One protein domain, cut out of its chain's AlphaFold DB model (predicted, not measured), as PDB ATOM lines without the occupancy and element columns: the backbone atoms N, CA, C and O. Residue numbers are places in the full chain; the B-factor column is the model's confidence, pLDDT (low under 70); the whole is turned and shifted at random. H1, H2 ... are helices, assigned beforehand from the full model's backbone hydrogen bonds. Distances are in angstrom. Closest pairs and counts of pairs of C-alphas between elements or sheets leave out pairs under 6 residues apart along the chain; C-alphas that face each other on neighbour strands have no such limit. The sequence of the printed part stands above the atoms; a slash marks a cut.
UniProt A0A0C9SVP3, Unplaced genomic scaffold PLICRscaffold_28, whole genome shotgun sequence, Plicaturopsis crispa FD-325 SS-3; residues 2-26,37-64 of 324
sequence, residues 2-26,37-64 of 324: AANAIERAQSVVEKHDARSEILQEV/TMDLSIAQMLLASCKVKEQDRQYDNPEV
ATOM      1  N   ALA A   2     359.972 124.964 261.701       64.25
ATOM      2  CA  ALA A   2     361.367 125.011 262.173       64.25
ATOM      3  C   ALA A   2     362.075 126.382 262.040       64.25
ATOM      4  O   ALA A   2     362.786 126.776 262.957       64.25
ATOM      5  N   ALA A   3     361.829 127.146 260.966       74.00
ATOM      6  CA  ALA A   3     362.488 128.442 260.740       74.00
ATOM      7  C   ALA A   3     362.261 129.459 261.879       74.00
ATOM      8  O   ALA A   3     363.189 130.132 262.311       74.00
ATOM      9  N   ASN A   4     361.052 129.488 262.452       86.69
ATOM     10  CA  ASN A   4     360.718 130.398 263.554       86.69
ATOM     11  C   ASN A   4     361.447 130.018 264.860       86.69
ATOM     12  O   ASN A   4     361.741 130.873 265.687       86.69
ATOM     13  N   ALA A   5     361.769 128.734 265.057       88.12
ATOM     14  CA  ALA A   5     362.485 128.284 266.250       88.12
ATOM     15  C   ALA A   5     363.965 128.703 266.230       88.12
ATOM     16  O   ALA A   5     364.491 129.086 267.273       88.12
ATOM     17  N   ILE A   6     364.612 128.678 265.058       90.62
ATOM     18  CA  ILE A   6     366.022 129.071 264.900       90.62
ATOM     19  C   ILE A   6     366.189 130.576 265.127       90.62
ATOM     20  O   ILE A   6     367.036 130.975 265.920       90.62
ATOM     21  N   GLU A   7     365.337 131.405 264.517       92.56
ATOM     22  CA  GLU A   7     365.367 132.864 264.714       92.56
ATOM     23  C   GLU A   7     365.162 133.248 266.190       92.56
ATOM     24  O   GLU A   7     365.848 134.118 266.729       92.56
ATOM     25  N   ARG A   8     364.252 132.553 266.889       90.25
ATOM     26  CA  ARG A   8     364.053 132.748 268.334       90.25
ATOM     27  C   ARG A   8     365.279 132.342 269.143       90.25
ATOM     28  O   ARG A   8     365.646 133.070 270.059       90.25
ATOM     29  N   ALA A   9     365.897 131.208 268.815       92.12
ATOM     30  CA  ALA A   9     367.109 130.752 269.482       92.12
ATOM     31  C   ALA A   9     368.254 131.764 269.309       92.12
ATOM     32  O   ALA A   9     368.903 132.114 270.293       92.12
ATOM     33  N   GLN A  10     368.446 132.297 268.095       93.19
ATOM     34  CA  GLN A  10     369.441 133.342 267.814       93.19
ATOM     35  C   GLN A  10     369.200 134.579 268.678       93.19
ATOM     36  O   GLN A  10     370.098 135.012 269.393       93.19
ATOM     37  N   SER A  11     367.958 135.077 268.716       93.00
ATOM     38  CA  SER A  11     367.615 136.248 269.528       93.00
ATOM     39  C   SER A  11     367.861 136.036 271.028       93.00
ATOM     40  O   SER A  11     368.260 136.971 271.722       93.00
ATOM     41  N   VAL A  12     367.627 134.827 271.551       92.38
ATOM     42  CA  VAL A  12     367.888 134.506 272.964       92.38
ATOM     43  C   VAL A  12     369.384 134.508 273.269       92.38
ATOM     44  O   VAL A  12     369.783 135.095 274.276       92.38
ATOM     45  N   VAL A  13     370.204 133.894 272.411       92.69
ATOM     46  CA  VAL A  13     371.663 133.849 272.602       92.69
ATOM     47  C   VAL A  13     372.267 135.250 272.493       92.69
ATOM     48  O   VAL A  13     372.972 135.665 273.407       92.69
ATOM     49  N   GLU A  14     371.896 136.035 271.480       93.25
ATOM     50  CA  GLU A  14     372.385 137.415 271.311       93.25
ATOM     51  C   GLU A  14     372.037 138.316 272.505       93.25
ATOM     52  O   GLU A  14     372.876 139.077 272.990       93.25
ATOM     53  N   LYS A  15     370.802 138.223 273.024       90.38
ATOM     54  CA  LYS A  15     370.388 138.976 274.220       90.38
ATOM     55  C   LYS A  15     371.175 138.559 275.459       90.38
ATOM     56  O   LYS A  15     371.497 139.412 276.286       90.38
ATOM     57  N   HIS A  16     371.447 137.264 275.611       89.81
ATOM     58  CA  HIS A  16     372.227 136.754 276.732       89.81
ATOM     59  C   HIS A  16     373.681 137.233 276.664       89.81
ATOM     60  O   HIS A  16     374.205 137.715 277.669       89.81
ATOM     61  N   ASP A  17     374.301 137.173 275.486       88.69
ATOM     62  CA  ASP A  17     375.679 137.614 275.279       88.69
ATOM     63  C   ASP A  17     375.812 139.124 275.544       88.69
ATOM     64  O   ASP A  17     376.647 139.530 276.356       88.69
ATOM     65  N   ALA A  18     374.895 139.945 275.013       89.12
ATOM     66  CA  ALA A  18     374.856 141.386 275.283       89.12
ATOM     67  C   ALA A  18     374.670 141.710 276.778       89.12
ATOM     68  O   ALA A  18     375.278 142.639 277.311       89.12
ATOM     69  N   ARG A  19     373.845 140.932 277.492       84.81
ATOM     70  CA  ARG A  19     373.669 141.089 278.943       84.81
ATOM     71  C   ARG A  19     374.932 140.703 279.715       84.81
ATOM     72  O   ARG A  19     375.233 141.347 280.719       84.81
ATOM     73  N   SER A  20     375.649 139.670 279.274       83.38
ATOM     74  CA  SER A  20     376.878 139.217 279.931       83.38
ATOM     75  C   SER A  20     377.993 140.269 279.866       83.38
ATOM     76  O   SER A  20     378.677 140.476 280.867       83.38
ATOM     77  N   GLU A  21     378.095 141.013 278.758       82.25
ATOM     78  CA  GLU A  21     379.044 142.125 278.603       82.25
ATOM     79  C   GLU A  21     378.720 143.296 279.546       82.25
ATOM     80  O   GLU A  21     379.608 143.845 280.194       82.25
ATOM     81  N   ILE A  22     377.436 143.641 279.694       78.44
ATOM     82  CA  ILE A  22     376.993 144.767 280.536       78.44
ATOM     83  C   ILE A  22     377.132 144.447 282.033       78.44
ATOM     84  O   ILE A  22     377.517 145.303 282.834       78.44
ATOM     85  N   LEU A  23     376.836 143.206 282.436       65.00
ATOM     86  CA  LEU A  23     376.932 142.779 283.836       65.00
ATOM     87  C   LEU A  23     378.373 142.696 284.352       65.00
ATOM     88  O   LEU A  23     378.572 142.627 285.567       65.00
ATOM     89  N   GLN A  24     379.373 142.753 283.470       68.69
ATOM     90  CA  GLN A  24     380.768 142.854 283.880       68.69
ATOM     91  C   GLN A  24     381.130 144.258 284.401       68.69
ATOM     92  O   GLN A  24     382.137 144.398 285.096       68.69
ATOM     93  N   GLU A  25     380.301 145.281 284.143       63.75
ATOM     94  CA  GLU A  25     380.627 146.674 284.474       63.75
ATOM     95  C   GLU A  25     379.760 147.290 285.591       63.75
ATOM     96  O   GLU A  25     380.246 148.153 286.323       63.75
ATOM     97  N   VAL A  26     378.514 146.843 285.813       65.50
ATOM     98  CA  VAL A  26     377.650 147.415 286.871       65.50
ATOM     99  C   VAL A  26     376.723 146.364 287.496       65.50
ATOM    100  O   VAL A  26     375.709 145.969 286.927       65.50
ATOM    101  N   THR A  37     360.524 133.457 277.095       80.00
ATOM    102  CA  THR A  37     361.702 133.286 276.255       80.00
ATOM    103  C   THR A  37     362.154 131.835 276.348       80.00
ATOM    104  O   THR A  37     362.201 131.276 277.440       80.00
ATOM    105  N   MET A  38     362.458 131.224 275.202       88.44
ATOM    106  CA  MET A  38     363.111 129.914 275.122       88.44
ATOM    107  C   MET A  38     364.322 129.871 276.068       88.44
ATOM    108  O   MET A  38     365.072 130.846 276.127       88.44
ATOM    109  N   ASP A  39     364.504 128.768 276.797       92.56
ATOM    110  CA  ASP A  39     365.649 128.609 277.698       92.56
ATOM    111  C   ASP A  39     366.968 128.708 276.925       92.56
ATOM    112  O   ASP A  39     367.101 128.168 275.823       92.56
ATOM    113  N   LEU A  40     367.966 129.371 277.519       92.56
ATOM    114  CA  LEU A  40     369.275 129.576 276.892       92.56
ATOM    115  C   LEU A  40     369.935 128.251 276.488       92.56
ATOM    116  O   LEU A  40     370.497 128.163 275.400       92.56
ATOM    117  N   SER A  41     369.832 127.219 277.330       93.81
ATOM    118  CA  SER A  41     370.383 125.890 277.042       93.81
ATOM    119  C   SER A  41     369.752 125.273 275.793       93.81
ATOM    120  O   SER A  41     370.458 124.715 274.953       93.81
ATOM    121  N   ILE A  42     368.439 125.432 275.612       94.19
ATOM    122  CA  ILE A  42     367.720 124.963 274.422       94.19
ATOM    123  C   ILE A  42     368.128 125.787 273.201       94.19
ATOM    124  O   ILE A  42     368.367 125.220 272.137       94.19
ATOM    125  N   ALA A  43     368.252 127.108 273.343       94.50
ATOM    126  CA  ALA A  43     368.685 127.979 272.257       94.50
ATOM    127  C   ALA A  43     370.102 127.618 271.774       94.50
ATOM    128  O   ALA A  43     370.314 127.406 270.581       94.50
ATOM    129  N   GLN A  44     371.049 127.443 272.698       95.25
ATOM    130  CA  GLN A  44     372.409 126.991 272.392       95.25
ATOM    131  C   GLN A  44     372.410 125.595 271.765       95.25
ATOM    132  O   GLN A  44     373.070 125.385 270.749       95.25
ATOM    133  N   MET A  45     371.602 124.670 272.293       94.81
ATOM    134  CA  MET A  45     371.442 123.335 271.720       94.81
ATOM    135  C   MET A  45     370.942 123.402 270.281       94.81
ATOM    136  O   MET A  45     371.477 122.706 269.429       94.81
ATOM    137  N   LEU A  46     369.953 124.244 269.968       93.56
ATOM    138  CA  LEU A  46     369.412 124.395 268.615       93.56
ATOM    139  C   LEU A  46     370.429 124.998 267.639       93.56
ATOM    140  O   LEU A  46     370.481 124.549 266.495       93.56
ATOM    141  N   LEU A  47     371.268 125.929 268.094       93.00
ATOM    142  CA  LEU A  47     372.277 126.601 267.264       93.00
ATOM    143  C   LEU A  47     373.616 125.860 267.170       93.00
ATOM    144  O   LEU A  47     374.414 126.160 266.285       93.00
ATOM    145  N   ALA A  48     373.881 124.897 268.051       92.25
ATOM    146  CA  ALA A  48     375.136 124.159 268.043       92.25
ATOM    147  C   ALA A  48     375.332 123.374 266.737       92.25
ATOM    148  O   ALA A  48     374.453 122.609 266.325       92.25
ATOM    149  N   SER A  49     376.520 123.500 266.141       89.38
ATOM    150  CA  SER A  49     376.947 122.728 264.964       89.38
ATOM    151  C   SER A  49     377.130 121.236 265.259       89.38
ATOM    152  O   SER A  49     377.049 120.405 264.362       89.38
ATOM    153  N   CYS A  50     377.364 120.897 266.529       89.00
ATOM    154  CA  CYS A  50     377.503 119.541 267.033       89.00
ATOM    155  C   CYS A  50     376.684 119.408 268.321       89.00
ATOM    156  O   CYS A  50     377.079 119.919 269.371       89.00
ATOM    157  N   LYS A  51     375.542 118.713 268.246       90.25
ATOM    158  CA  LYS A  51     374.643 118.540 269.400       90.25
ATOM    159  C   LYS A  51     375.301 117.759 270.535       90.25
ATOM    160  O   LYS A  51     375.116 118.113 271.688       90.25
ATOM    161  N   VAL A  52     376.112 116.749 270.205       89.50
ATOM    162  CA  VAL A  52     376.821 115.917 271.194       89.50
ATOM    163  C   VAL A  52     377.785 116.763 272.026       89.50
ATOM    164  O   VAL A  52     377.697 116.770 273.244       89.50
ATOM    165  N   LYS A  53     378.621 117.579 271.374       90.06
ATOM    166  CA  LYS A  53     379.566 118.473 272.058       90.06
ATOM    167  C   LYS A  53     378.856 119.523 272.912       90.06
ATOM    168  O   LYS A  53     379.334 119.853 273.990       90.06
ATOM    169  N   GLU A  54     377.731 120.058 272.440       93.69
ATOM    170  CA  GLU A  54     376.947 121.010 273.231       93.69
ATOM    171  C   GLU A  54     376.270 120.336 274.434       93.69
ATOM    172  O   GLU A  54     376.232 120.931 275.506       93.69
ATOM    173  N   GLN A  55     375.795 119.090 274.305       92.38
ATOM    174  CA  GLN A  55     375.303 118.305 275.445       92.38
ATOM    175  C   GLN A  55     376.419 118.052 276.454       92.38
ATOM    176  O   GLN A  55     376.229 118.306 277.640       92.38
ATOM    177  N   ASP A  56     377.589 117.622 275.988       92.25
ATOM    178  CA  ASP A  56     378.735 117.375 276.859       92.25
ATOM    179  C   ASP A  56     379.140 118.638 277.625       92.25
ATOM    180  O   ASP A  56     379.356 118.579 278.834       92.25
ATOM    181  N   ARG A  57     379.122 119.801 276.957       93.19
ATOM    182  CA  ARG A  57     379.339 121.109 277.590       93.19
ATOM    183  C   ARG A  57     378.272 121.449 278.635       93.19
ATOM    184  O   ARG A  57     378.612 121.988 279.678       93.19
ATOM    185  N   GLN A  58     376.994 121.184 278.358       94.19
ATOM    186  CA  GLN A  58     375.891 121.523 279.271       94.19
ATOM    187  C   GLN A  58     375.833 120.636 280.521       94.19
ATOM    188  O   GLN A  58     375.275 121.063 281.532       94.19
ATOM    189  N   TYR A  59     376.391 119.426 280.458       94.06
ATOM    190  CA  TYR A  59     376.396 118.457 281.559       94.06
ATOM    191  C   TYR A  59     377.775 118.257 282.203       94.06
ATOM    192  O   TYR A  59     377.929 117.344 283.012       94.06
ATOM    193  N   ASP A  60     378.764 119.092 281.864       93.69
ATOM    194  CA  ASP A  60     380.154 118.967 282.322       93.69
ATOM    195  C   ASP A  60     380.739 117.555 282.086       93.69
ATOM    196  O   ASP A  60     381.556 117.053 282.868       93.69
ATOM    197  N   ASN A  61     380.321 116.886 281.002       89.94
ATOM    198  CA  ASN A  61     380.915 115.616 280.601       89.94
ATOM    199  C   ASN A  61     382.376 115.872 280.186       89.94
ATOM    200  O   ASN A  61     382.663 116.886 279.541       89.94
ATOM    201  N   PRO A  62     383.326 114.980 280.527       90.50
ATOM    202  CA  PRO A  62     384.708 115.146 280.093       90.50
ATOM    203  C   PRO A  62     384.767 115.194 278.566       90.50
ATOM    204  O   PRO A  62     384.075 114.417 277.908       90.50
ATOM    205  N   GLU A  63     385.613 116.066 278.008       83.44
ATOM    206  CA  GLU A  63     385.892 116.087 276.570       83.44
ATOM    207  C   GLU A  63     386.547 114.758 276.178       83.44
ATOM    208  O   GLU A  63     387.764 114.577 276.236       83.44
ATOM    209  N   VAL A  64     385.720 113.778 275.830       80.88
ATOM    210  CA  VAL A  64     386.179 112.595 275.124       80.88
ATOM    211  C   VAL A  64     386.473 113.074 273.710       80.88
ATOM    212  O   VAL A  64     385.644 113.754 273.107       80.88
TER     213      VAL A  64
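What this domain is: This is residues 2 to 26 and 37 to 64 of the 324 residues of an uncharacterized protein of Plicaturopsis crispa FD-325 SS-3 (UniProt A0A0C9SVP3). One long helix, H1, crosses a short helical hairpin of H2 and H3; H2 packs on H1, and H3 lies beyond H2, away from H1. Residues 17 to 26, of which 17 to 23 belong to H1, stick out free. The printed part has 53 residues with three named helices, H1, H2, H3 in chain order, and no named strand: all helix. It is loose, radius of gyration of the C-alphas 12.8 A, and flat, spanning 37 by 30 by 15 A.

How they stand to each other: H1, residues 2 to 23, touches H2, residues 40 to 47, with residues 6 to 16 alone. Their closest C-alphas, of Ala 9 and Ala 43, are 4.2 A apart. They run opposite ways at a steep tilt of 52 degrees. H2 and H3, residues 51 to 58, form a hairpin over a tight link, opposite ways at a shallow tilt of 22 degrees; they touch, the closest C-alphas being those of Met 45 and Glu 54, 6.2 A. H1 and H3 are apart. In H1, H2 and H3 every O i to N i+4 pair is within hydrogen-bond range.

Where its parts are: H1 runs 32.1 A from C-alpha 2 at (361.367, 125.011, 262.173); H2 measures 10.5 A; H3 measures 10.4 A, ending at C-alpha 58 (375.891, 121.523, 279.271).

The domain as a whole: The farthest C-alphas, of Val 26 and Val 64, are 37.7 A apart. Residues 27 to 36 are not printed; C-alphas 26 and 37 stand 23.8 A apart across this cut. Residues 2 and 23 to 26 have pLDDT under 70.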